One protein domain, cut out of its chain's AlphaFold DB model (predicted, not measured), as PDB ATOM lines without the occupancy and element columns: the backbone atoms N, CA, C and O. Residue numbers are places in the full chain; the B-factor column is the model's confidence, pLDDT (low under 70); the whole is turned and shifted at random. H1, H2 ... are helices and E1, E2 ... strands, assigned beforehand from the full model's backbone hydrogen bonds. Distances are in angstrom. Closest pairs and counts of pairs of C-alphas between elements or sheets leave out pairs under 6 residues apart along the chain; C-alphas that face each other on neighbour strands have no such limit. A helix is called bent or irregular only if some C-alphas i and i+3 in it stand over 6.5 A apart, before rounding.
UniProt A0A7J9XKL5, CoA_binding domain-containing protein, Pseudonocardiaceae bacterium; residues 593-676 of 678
ATOM      1  N   TYR A 593     138.633 301.182 240.801       86.06
ATOM      2  CA  TYR A 593     139.715 300.335 240.336       86.06
ATOM      3  C   TYR A 593     140.109 300.775 238.926       86.06
ATOM      4  O   TYR A 593     139.255 300.880 238.044       86.06
ATOM      5  N   VAL A 594     141.404 301.010 238.716       88.88
ATOM      6  CA  VAL A 594     141.997 301.192 237.389       88.88
ATOM      7  C   VAL A 594     143.259 300.345 237.332       88.88
ATOM      8  O   VAL A 594     144.196 300.579 238.094       88.88
ATOM      9  N   GLY A 595     143.284 299.356 236.444       86.69
ATOM     10  CA  GLY A 595     144.409 298.436 236.304       86.69
ATOM     11  C   GLY A 595     144.727 298.173 234.844       86.69
ATOM     12  O   GLY A 595     143.820 297.973 234.046       86.69
ATOM     13  N   ALA A 596     146.010 298.172 234.490       87.38
ATOM     14  CA  ALA A 596     146.469 297.821 233.152       87.38
ATOM     15  C   ALA A 596     147.354 296.574 233.201       87.38
ATOM     16  O   ALA A 596     148.114 296.374 234.151       87.38
ATOM     17  N   THR A 597     147.243 295.728 232.183       85.69
ATOM     18  CA  THR A 597     148.018 294.493 232.061       85.69
ATOM     19  C   THR A 597     148.310 294.182 230.595       85.69
ATOM     20  O   THR A 597     147.686 294.741 229.694       85.69
ATOM     21  N   VAL A 598     149.283 293.304 230.350       84.44
ATOM     22  CA  VAL A 598     149.535 292.746 229.017       84.44
ATOM     23  C   VAL A 598     148.825 291.403 228.932       84.44
ATOM     24  O   VAL A 598     149.237 290.426 229.562       84.44
ATOM     25  N   GLU A 599     147.751 291.384 228.159       84.00
ATOM     26  CA  GLU A 599     146.933 290.219 227.866       84.00
ATOM     27  C   GLU A 599     147.507 289.472 226.640       84.00
ATOM     28  O   GLU A 599     147.915 290.125 225.674       84.00
ATOM     29  N   PRO A 600     147.615 288.127 226.674       79.25
ATOM     30  CA  PRO A 600     148.264 287.345 225.618       79.25
ATOM     31  C   PRO A 600     147.778 287.575 224.181       79.25
ATOM     32  O   PRO A 600     148.599 287.503 223.268       79.25
ATOM     33  N   HIS A 601     146.491 287.851 223.967       82.31
ATOM     34  CA  HIS A 601     145.883 287.892 222.634       82.31
ATOM     35  C   HIS A 601     145.683 289.320 222.133       82.31
ATOM     36  O   HIS A 601     145.923 289.607 220.960       82.31
ATOM     37  N   PHE A 602     145.259 290.230 223.013       84.25
ATOM     38  CA  PHE A 602     144.943 291.616 222.650       84.25
ATOM     39  C   PHE A 602     146.044 292.622 223.008       84.25
ATOM     40  O   PHE A 602     145.940 293.795 222.643       84.25
ATOM     41  N   GLY A 603     147.119 292.183 223.667       84.56
ATOM     42  CA  GLY A 603     148.241 293.035 224.047       84.56
ATOM     43  C   GLY A 603     147.930 293.878 225.282       84.56
ATOM     44  O   GLY A 603     147.386 293.388 226.268       84.56
ATOM     45  N   ALA A 604     148.320 295.151 225.271       87.88
ATOM     46  CA  ALA A 604     148.071 296.027 226.410       87.88
ATOM     47  C   ALA A 604     146.569 296.322 226.559       87.88
ATOM     48  O   ALA A 604     145.937 296.835 225.635       87.88
ATOM     49  N   VAL A 605     146.018 296.045 227.739       88.88
ATOM     50  CA  VAL A 605     144.617 296.312 228.088       88.88
ATOM     51  C   VAL A 605     144.524 297.062 229.411       88.88
ATOM     52  O   VAL A 605     145.397 296.939 230.271       88.88
ATOM     53  N   ILE A 606     143.454 297.833 229.579       90.38
ATOM     54  CA  ILE A 606     143.126 298.563 230.804       90.38
ATOM     55  C   ILE A 606     141.692 298.256 231.227       90.38
ATOM     56  O   ILE A 606     140.776 298.240 230.405       90.38
ATOM     57  N   GLY A 607     141.520 297.985 232.515       90.69
ATOM     58  CA  GLY A 607     140.255 297.718 233.175       90.69
ATOM     59  C   GLY A 607     139.893 298.860 234.112       90.69
ATOM     60  O   GLY A 607     140.741 299.340 234.868       90.69
ATOM     61  N   VAL A 608     138.631 299.284 234.070       90.56
ATOM     62  CA  VAL A 608     138.064 300.295 234.969       90.56
ATOM     63  C   VAL A 608     136.823 299.718 235.633       90.56
ATOM     64  O   VAL A 608     135.935 299.203 234.957       90.56
ATOM     65  N   GLY A 609     136.745 299.800 236.955       87.75
ATOM     66  CA  GLY A 609     135.620 299.261 237.711       87.75
ATOM     67  C   GLY A 609     135.457 299.923 239.067       87.75
ATOM     68  O   GLY A 609     136.186 300.851 239.424       87.75
ATOM     69  N   ARG A 610     134.491 299.434 239.842       85.25
ATOM     70  CA  ARG A 610     134.328 299.839 241.244       85.25
ATOM     71  C   ARG A 610     135.574 299.416 242.034       85.25
ATOM     72  O   ARG A 610     136.143 298.363 241.766       85.25
ATOM     73  N   GLY A 611     136.025 300.270 242.948       76.00
ATOM     74  CA  GLY A 611     137.168 300.067 243.845       76.00
ATOM     75  C   GLY A 611     136.737 299.961 245.315       76.00
ATOM     76  O   GLY A 611     135.588 300.249 245.643       76.00
ATOM     77  N   GLY A 612     137.663 299.569 246.196       72.06
ATOM     78  CA  GLY A 612     137.442 299.433 247.646       72.06
ATOM     79  C   GLY A 612     137.515 297.999 248.177       72.06
ATOM     80  O   GLY A 612     137.881 297.080 247.454       72.06
ATOM     81  N   GLY A 613     137.220 297.811 249.468       60.84
ATOM     82  CA  GLY A 613     137.288 296.495 250.125       60.84
ATOM     83  C   GLY A 613     136.235 295.493 249.636       60.84
ATOM     84  O   GLY A 613     136.479 294.294 249.674       60.84
ATOM     85  N   ASP A 614     135.111 295.985 249.108       53.09
ATOM     86  CA  ASP A 614     133.978 295.164 248.651       53.09
ATOM     87  C   ASP A 614     134.064 294.768 247.161       53.09
ATOM     88  O   ASP A 614     133.121 294.205 246.608       53.09
ATOM     89  N   VAL A 615     135.185 295.058 246.485       53.91
ATOM     90  CA  VAL A 615     135.389 294.771 245.045       53.91
ATOM     91  C   VAL A 615     135.252 293.283 244.718       53.91
ATOM     92  O   VAL A 615     134.881 292.929 243.601       53.91
ATOM     93  N   GLU A 616     135.503 292.414 245.696       53.22
ATOM     94  CA  GLU A 616     135.387 290.963 245.552       53.22
ATOM     95  C   GLU A 616     133.928 290.468 245.504       53.22
ATOM     96  O   GLU A 616     133.681 289.377 244.995       53.22
ATOM     97  N   LEU A 617     132.955 291.258 245.985       50.97
ATOM     98  CA  LEU A 617     131.549 290.839 246.089       50.97
ATOM     99  C   LEU A 617     130.756 291.040 244.785       50.97
ATOM    100  O   LEU A 617     129.886 290.231 244.472       50.97
ATOM    101  N   GLU A 618     131.072 292.077 243.999       54.34
ATOM    102  CA  GLU A 618     130.466 292.341 242.680       54.34
ATOM    103  C   GLU A 618     131.494 292.949 241.701       54.34
ATOM    104  O   GLU A 618     131.488 294.164 241.454       54.34
ATOM    105  N   PRO A 619     132.393 292.141 241.112       64.00
ATOM    106  CA  PRO A 619     133.399 292.640 240.183       64.00
ATOM    107  C   PRO A 619     132.754 293.029 238.842       64.00
ATOM    108  O   PRO A 619     132.603 292.209 237.938       64.00
ATOM    109  N   HIS A 620     132.378 294.302 238.691       79.94
ATOM    110  CA  HIS A 620     132.040 294.897 237.390       79.94
ATOM    111  C   HIS A 620     133.211 295.748 236.897       79.94
ATOM    112  O   HIS A 620     133.371 296.902 237.308       79.94
ATOM    113  N   VAL A 621     134.043 295.155 236.039       85.25
ATOM    114  CA  VAL A 621     135.200 295.806 235.409       85.25
ATOM    115  C   VAL A 621     134.982 295.852 233.902       85.25
ATOM    116  O   VAL A 621     134.716 294.833 233.268       85.25
ATOM    117  N   VAL A 622     135.112 297.044 233.332       89.19
ATOM    118  CA  VAL A 622     135.006 297.289 231.895       89.19
ATOM    119  C   VAL A 622     136.411 297.362 231.313       89.19
ATOM    120  O   VAL A 622     137.234 298.148 231.783       89.19
ATOM    121  N   TRP A 623     136.680 296.552 230.290       90.25
ATOM    122  CA  TRP A 623     138.002 296.417 229.677       90.25
ATOM    123  C   TRP A 623     138.079 297.077 228.300       90.25
ATOM    124  O   TRP A 623     137.111 297.069 227.539       90.25
ATOM    125  N   ALA A 624     139.251 297.611 227.960       89.81
ATOM    126  CA  ALA A 624     139.583 298.063 226.612       89.81
ATOM    127  C   ALA A 624     141.070 297.884 226.297       89.81
ATOM    128  O   ALA A 624     141.899 297.764 227.198       89.81
ATOM    129  N   THR A 625     141.400 297.892 225.007       90.25
ATOM    130  CA  THR A 625     142.781 297.913 224.522       90.25
ATOM    131  C   THR A 625     143.435 299.277 224.743       90.25
ATOM    132  O   THR A 625     142.769 300.312 224.769       90.25
ATOM    133  N   CYS A 626     144.755 299.271 224.909       88.62
ATOM    134  CA  CYS A 626     145.587 300.460 225.059       88.62
ATOM    135  C   CYS A 626     146.403 300.723 223.779       88.62
ATOM    136  O   CYS A 626     146.854 299.770 223.136       88.62
ATOM    137  N   PRO A 627     146.695 301.994 223.448       90.00
ATOM    138  CA  PRO A 627     146.369 303.196 224.218       90.00
ATOM    139  C   PRO A 627     144.926 303.679 224.016       90.00
ATOM    140  O   PRO A 627     144.322 303.450 222.975       90.00
ATOM    141  N   LEU A 628     144.406 304.410 225.003       89.00
ATOM    142  CA  LEU A 628     143.147 305.147 224.908       89.00
ATOM    143  C   LEU A 628     143.404 306.645 224.719       89.00
ATOM    144  O   LEU A 628     144.367 307.219 225.246       89.00
ATOM    145  N   ASP A 629     142.497 307.293 224.001       89.12
ATOM    146  CA  ASP A 629     142.278 308.733 224.035       89.12
ATOM    147  C   ASP A 629     141.262 309.102 225.139       89.12
ATOM    148  O   ASP A 629     140.759 308.248 225.875       89.12
ATOM    149  N   GLU A 630     140.994 310.398 225.320       89.25
ATOM    150  CA  GLU A 630     140.085 310.865 226.380       89.25
ATOM    151  C   GLU A 630     138.640 310.435 226.133       89.25
ATOM    152  O   GLU A 630     137.944 310.046 227.073       89.25
ATOM    153  N   ARG A 631     138.212 310.435 224.865       87.69
ATOM    154  CA  ARG A 631     136.918 309.893 224.454       87.69
ATOM    155  C   ARG A 631     136.814 308.426 224.852       87.69
ATOM    156  O   ARG A 631     135.844 308.031 225.500       87.69
ATOM    157  N   GLY A 632     137.831 307.633 224.527       87.69
ATOM    158  CA  GLY A 632     137.822 306.210 224.778       87.69
ATOM    159  C   GLY A 632     137.793 305.861 226.269       87.69
ATOM    160  O   GLY A 632     137.107 304.920 226.682       87.69
ATOM    161  N   ALA A 633     138.471 306.655 227.096       91.00
ATOM    162  CA  ALA A 633     138.375 306.555 228.547       91.00
ATOM    163  C   ALA A 633     137.006 307.013 229.089       91.00
ATOM    164  O   ALA A 633     136.457 306.376 229.988       91.00
ATOM    165  N   GLY A 634     136.426 308.075 228.524       90.50
ATOM    166  CA  GLY A 634     135.074 308.531 228.854       90.50
ATOM    167  C   GLY A 634     134.009 307.469 228.573       90.50
ATOM    168  O   GLY A 634     133.113 307.271 229.386       90.50
ATOM    169  N   GLU A 635     134.153 306.720 227.479       87.50
ATOM    170  CA  GLU A 635     133.265 305.604 227.130       87.50
ATOM    171  C   GLU A 635     133.341 304.444 228.139       87.50
ATOM    172  O   GLU A 635     132.313 303.838 228.429       87.50
ATOM    173  N   LEU A 636     134.510 304.169 228.741       89.19
ATOM    174  CA  LEU A 636     134.604 303.193 229.841       89.19
ATOM    175  C   LEU A 636     133.779 303.643 231.051       89.19
ATOM    176  O   LEU A 636     133.057 302.844 231.641       89.19
ATOM    177  N   LEU A 637     133.858 304.931 231.395       91.12
ATOM    178  CA  LEU A 637     133.102 305.534 232.500       91.12
ATOM    179  C   LEU A 637     131.604 305.689 232.196       91.12
ATOM    180  O   LEU A 637     130.812 305.857 233.125       91.12
ATOM    181  N   ALA A 638     131.225 305.659 230.917       89.50
ATOM    182  CA  ALA A 638     129.848 305.747 230.442       89.50
ATOM    183  C   ALA A 638     129.140 304.384 230.367       89.50
ATOM    184  O   ALA A 638     127.951 304.345 230.053       89.50
ATOM    185  N   ASP A 639     129.837 303.282 230.666       89.88
ATOM    186  CA  ASP A 639     129.207 301.973 230.813       89.88
ATOM    187  C   ASP A 639     128.028 302.047 231.792       89.88
ATOM    188  O   ASP A 639     128.161 302.617 232.871       89.88
ATOM    189  N   GLU A 640     126.871 301.488 231.429       85.56
ATOM    190  CA  GLU A 640     125.605 301.770 232.119       85.56
ATOM    191  C   GLU A 640     125.669 301.520 233.629       85.56
ATOM    192  O   GLU A 640     125.212 302.350 234.419       85.56
ATOM    193  N   ARG A 641     126.280 300.405 234.047       87.12
ATOM    194  CA  ARG A 641     126.386 300.044 235.467       87.12
ATOM    195  C   ARG A 641     127.372 300.943 236.199       87.12
ATOM    196  O   ARG A 641     127.077 301.408 237.301       87.12
ATOM    197  N   LEU A 642     128.526 301.216 235.587       88.50
ATOM    198  CA  LEU A 642     129.548 302.070 236.187       88.50
ATOM    199  C   LEU A 642     129.072 303.526 236.275       88.50
ATOM    200  O   LEU A 642     129.219 304.163 237.316       88.50
ATOM    201  N   ALA A 643     128.438 304.032 235.220       90.06
ATOM    202  CA  ALA A 643     127.876 305.372 235.150       90.06
ATOM    203  C   ALA A 643     126.736 305.568 236.154       90.06
ATOM    204  O   ALA A 643     126.684 306.617 236.803       90.06
ATOM    205  N   ALA A 644     125.844 304.581 236.305       89.88
ATOM    206  CA  ALA A 644     124.774 304.609 237.301       89.88
ATOM    207  C   ALA A 644     125.338 304.633 238.728       89.88
ATOM    208  O   ALA A 644     124.928 305.468 239.535       89.88
ATOM    209  N   TRP A 645     126.331 303.786 239.017       89.50
ATOM    210  CA  TRP A 645     126.995 303.764 240.319       89.50
ATOM    211  C   TRP A 645     127.733 305.078 240.623       89.50
ATOM    212  O   TRP A 645     127.546 305.648 241.695       89.50
ATOM    213  N   LEU A 646     128.490 305.624 239.664       89.81
ATOM    214  CA  LEU A 646     129.148 306.928 239.809       89.81
ATOM    215  C   LEU A 646     128.137 308.048 240.101       89.81
ATOM    216  O   LEU A 646     128.425 308.948 240.890       89.81
ATOM    217  N   THR A 647     126.953 307.999 239.484       90.62
ATOM    218  CA  THR A 647     125.868 308.955 239.758       90.62
ATOM    219  C   THR A 647     125.325 308.781 241.171       90.62
ATOM    220  O   THR A 647     125.164 309.772 241.875       90.62
ATOM    221  N   ALA A 648     125.091 307.541 241.607       89.69
ATOM    222  CA  ALA A 648     124.608 307.242 242.954       89.69
ATOM    223  C   ALA A 648     125.596 307.685 244.049       89.69
ATOM    224  O   ALA A 648     125.175 308.169 245.094       89.69
ATOM    225  N   CYS A 649     126.903 307.599 243.784       88.25
ATOM    226  CA  CYS A 649     127.958 308.126 244.654       88.25
ATOM    227  C   CYS A 649     128.090 309.662 244.626       88.25
ATOM    228  O   CYS A 649     128.944 310.210 245.316       88.25
ATOM    229  N   GLY A 650     127.301 310.377 243.816       89.56
ATOM    230  CA  GLY A 650     127.364 311.837 243.718       89.56
ATOM    231  C   GLY A 650     128.561 312.371 242.924       89.56
ATOM    232  O   GLY A 650     128.910 313.541 243.070       89.56
ATOM    233  N   VAL A 651     129.201 311.556 242.075       87.56
ATOM    234  CA  VAL A 651     130.336 311.999 241.247       87.56
ATOM    235  C   VAL A 651     129.831 312.845 240.065       87.56
ATOM    236  O   VAL A 651     129.166 312.298 239.167       87.56
ATOM    237  N   PRO A 652     130.160 314.155 240.004       85.88
ATOM    238  CA  PRO A 652     129.667 315.046 238.958       85.88
ATOM    239  C   PRO A 652     130.305 314.735 237.598       85.88
ATOM    240  O   PRO A 652     131.415 314.208 237.510       85.88
ATOM    241  N   VAL A 653     129.625 315.107 236.511       83.44
ATOM    242  CA  VAL A 653     130.087 314.857 235.128       83.44
ATOM    243  C   VAL A 653     131.453 315.501 234.839       83.44
ATOM    244  O   VAL A 653     132.293 314.901 234.166       83.44
ATOM    245  N   SER A 654     131.723 316.683 235.401       83.19
ATOM    246  CA  SER A 654     133.027 317.353 235.282       83.19
ATOM    247  C   SER A 654     134.169 316.518 235.876       83.19
ATOM    248  O   SER A 654     135.222 316.389 235.255       83.19
ATOM    249  N   ALA A 655     133.943 315.867 237.022       84.56
ATOM    250  CA  ALA A 655     134.919 314.961 237.625       84.56
ATOM    251  C   ALA A 655     135.149 313.712 236.759       84.56
ATOM    252  O   ALA A 655     136.286 313.266 236.625       84.56
ATOM    253  N   ARG A 656     134.107 313.187 236.097       86.94
ATOM    254  CA  ARG A 656     134.244 312.055 235.155       86.94
ATOM    255  C   ARG A 656     135.115 312.401 233.953       86.94
ATOM    256  O   ARG A 656     135.887 311.562 233.506       86.94
ATOM    257  N   THR A 657     135.042 313.641 233.476       87.44
ATOM    258  CA  THR A 657     135.907 314.126 232.388       87.44
ATOM    259  C   THR A 657     137.376 314.130 232.825       87.44
ATOM    260  O   THR A 657     138.231 313.581 232.134       87.44
ATOM    261  N   GLY A 658     137.667 314.653 234.024       88.38
ATOM    262  CA  GLY A 658     139.018 314.618 234.601       88.38
ATOM    263  C   GLY A 658     139.545 313.196 234.837       88.38
ATOM    264  O   GLY A 658     140.709 312.910 234.545       88.38
ATOM    265  N   LEU A 659     138.680 312.285 235.299       89.69
ATOM    266  CA  LEU A 659     138.996 310.858 235.430       89.69
ATOM    267  C   LEU A 659     139.318 310.224 234.072       89.69
ATOM    268  O   LEU A 659     140.315 309.514 233.960       89.69
ATOM    269  N   GLY A 660     138.533 310.524 233.034       92.25
ATOM    270  CA  GLY A 660     138.780 310.063 231.667       92.25
ATOM    271  C   GLY A 660     140.159 310.486 231.156       92.25
ATOM    272  O   GLY A 660     140.936 309.646 230.702       92.25
ATOM    273  N   ALA A 661     140.526 311.759 231.327       90.50
ATOM    274  CA  ALA A 661     141.852 312.253 230.954       90.50
ATOM    275  C   ALA A 661     142.987 311.545 231.723       90.50
ATOM    276  O   ALA A 661     144.030 311.224 231.146       90.50
ATOM    277  N   CYS A 662     142.787 311.261 233.014       91.31
ATOM    278  CA  CYS A 662     143.742 310.510 233.832       91.31
ATOM    279  C   CYS A 662     143.920 309.063 233.338       91.31
ATOM    280  O   CYS A 662     145.050 308.606 233.165       91.31
ATOM    281  N   ILE A 663     142.819 308.357 233.062       92.56
ATOM    282  CA  ILE A 663     142.822 306.981 232.538       92.56
ATOM    283  C   ILE A 663     143.504 306.933 231.165       92.56
ATOM    284  O   ILE A 663     144.340 306.063 230.917       92.56
ATOM    285  N   ALA A 664     143.218 307.899 230.290       91.44
ATOM    286  CA  ALA A 664     143.847 307.999 228.979       91.44
ATOM    287  C   ALA A 664     145.373 308.182 229.090       91.44
ATOM    288  O   ALA A 664     146.128 307.471 228.422       91.44
ATOM    289  N   ARG A 665     145.853 309.065 229.984       90.25
ATOM    290  CA  ARG A 665     147.296 309.215 230.262       90.25
ATOM    291  C   ARG A 665     147.920 307.923 230.786       90.25
ATOM    292  O   ARG A 665     148.960 307.520 230.268       90.25
ATOM    293  N   LEU A 666     147.275 307.262 231.748       89.94
ATOM    294  CA  LEU A 666     147.756 306.000 232.313       89.94
ATOM    295  C   LEU A 666     147.874 304.910 231.237       89.94
ATOM    296  O   LEU A 666     148.883 304.213 231.182       89.94
ATOM    297  N   SER A 667     146.884 304.800 230.347       90.62
ATOM    298  CA  SER A 667     146.895 303.818 229.256       90.62
ATOM    299  C   SER A 667     148.056 304.037 228.275       90.62
ATOM    300  O   SER A 667     148.730 303.081 227.894       90.62
ATOM    301  N   ARG A 668     148.343 305.297 227.906       88.38
ATOM    302  CA  ARG A 668     149.466 305.658 227.025       88.38
ATOM    303  C   ARG A 668     150.805 305.400 227.696       88.38
ATOM    304  O   ARG A 668     151.689 304.804 227.089       88.38
ATOM    305  N   TRP A 669     150.936 305.812 228.956       85.94
ATOM    306  CA  TRP A 669     152.138 305.556 229.739       85.94
ATOM    307  C   TRP A 669     152.420 304.057 229.870       85.94
ATOM    308  O   TRP A 669     153.572 303.644 229.742       85.94
ATOM    309  N   PHE A 670     151.384 303.241 230.083       85.56
ATOM    310  CA  PHE A 670     151.530 301.794 230.207       85.56
ATOM    311  C   PHE A 670     152.104 301.164 228.933       85.56
ATOM    312  O   PHE A 670     153.037 300.371 229.024       85.56
ATOM    313  N   VAL A 671     151.609 301.561 227.754       83.94
ATOM    314  CA  VAL A 671     152.139 301.089 226.463       83.94
ATOM    315  C   VAL A 671     153.617 301.454 226.315       83.94
ATOM    316  O   VAL A 671     154.440 300.564 226.118       83.94
ATOM    317  N   VAL A 672     153.975 302.730 226.511       80.81
ATOM    318  CA  VAL A 672     155.369 303.202 226.384       80.81
ATOM    319  C   VAL A 672     156.301 302.488 227.369       80.81
ATOM    320  O   VAL A 672     157.388 302.038 227.007       80.81
ATOM    321  N   SER A 673     155.868 302.341 228.620       75.44
ATOM    322  CA  SER A 673     156.667 301.705 229.675       75.44
ATOM    323  C   SER A 673     156.868 300.216 229.432       75.44
ATOM    324  O   SER A 673     157.897 299.650 229.799       75.44
ATOM    325  N   ALA A 674     155.895 299.566 228.804       68.69
ATOM    326  CA  ALA A 674     156.012 298.168 228.451       68.69
ATOM    327  C   ALA A 674     156.921 297.934 227.224       68.69
ATOM    328  O   ALA A 674     157.403 296.813 227.050       68.69
ATOM    329  N   GLU A 675     157.233 298.973 226.440       64.69
ATOM    330  CA  GLU A 675     158.150 298.931 225.288       64.69
ATOM    331  C   GLU A 675     159.603 299.344 225.615       64.69
ATOM    332  O   GLU A 675     160.538 298.758 225.063       64.69
ATOM    333  N   ALA A 676     159.832 300.282 226.544       54.03
ATOM    334  CA  ALA A 676     161.155 300.873 226.820       54.03
ATOM    335  C   ALA A 676     162.258 299.841 227.179       54.03
ATOM    336  O   ALA A 676     162.005 298.975 228.017       54.03
TER     337      ALA A 676
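Overview. This is residues 593 to 676 of the 678 residues of the protein "CoA_binding domain-containing protein" of Pseudonocardiaceae bacterium (UniProt A0A7J9XKL5). A small twisted sheet of three strands, E1, E2 and E3, has one face covered by helices and the other face bare: the long H4 runs over E1 and E2, the short H2 crosses H4 steeply and covers E3 and part of E2, and H3 sits by the end of E2. The link from E2 to E3 holds H1, a small irregular turn off the sheet. The printed part has 84 residues, in the order E1 E2 H1 E3 H2 H3 H4; the sheet runs E1 E2 E3, antiparallel throughout, and the class is mixed, helices and strands, in two layers. It is compact, with a radius of gyration of the C-alphas of 12.9 A and spans of 40 by 29 by 19 A.

Arrangement. Begin with the inner strand E2, residues 603 to 610. E1, residues 593 to 599, is its antiparallel neighbour at 159 degrees, and the two form a hairpin; look at N 595 and O 607, 3.0 A apart. On the other side of E2 is E3, residues 621 to 625, antiparallel at 156 degrees, with N 608 and O 622 2.9 A apart. The sheet is only just strongly twisted, with C-alphas up to 4.4 A off its best plane. H4, residues 653 to 675, is on the sheet at a height of 9.5 A, along the strands, at 27 degrees to E2 on the local plane; its closest C-alphas to E2 are those of Val 671 and Ala 604, 6.5 A apart. H2, residues 630 to 637, is on the same face at a height of 10.0 A, over E3 and only just over E2, on which 3 of its C-alphas fall. H2 touches H4 through residues 656 to 664 of H4 alone, closest at the C-alphas of Ala 633 and Gly 660, 4.7 A; they run opposite ways at a steep tilt of 69.8 degrees, only just short of perpendicular. H3, residues 640 to 648, is on the sheet, with the C-alphas of Leu 642 and Gly 609 6.9 A apart, and is near H4. H2 and H3 are close but not clearly touching, about perpendicular at 81 degrees, with the C-alphas of Leu 637 and Ala 643 5.9 A apart. H1, residues 613 to 616, is only just not on the sheet, with 4 pairs of C-alphas within 10 A, and is apart from H2, H3 and H4. In H2, H3 and H4 every O i to N i+4 pair is within hydrogen-bond range; H1 is too short for one.

Along the chain. Find C-alpha 593 at (139.715, 300.335, 240.336), where E1 begins; it runs 17.6 A to residue 599. E2 spans 23.1 A and E3 13.4 A. H1 is irregular, with C-alphas 613 and 616 7.4 A apart. H2 measures 10.7 A and H3 12.2 A. H4 runs 33.7 A from C-alpha 653 at (130.087, 314.857, 235.128) to C-alpha 675 at (158.150, 298.931, 225.288).

Size, cuts and confidence. The C-alphas farthest apart are those of Ala 648 and Ala 676, 40.5 A. The printed part has no cut, and each link between successive elements is tight. The mean pLDDT of the printed part is 83.8; look for values under 70 at residues 613 to 619 and 674 to 676.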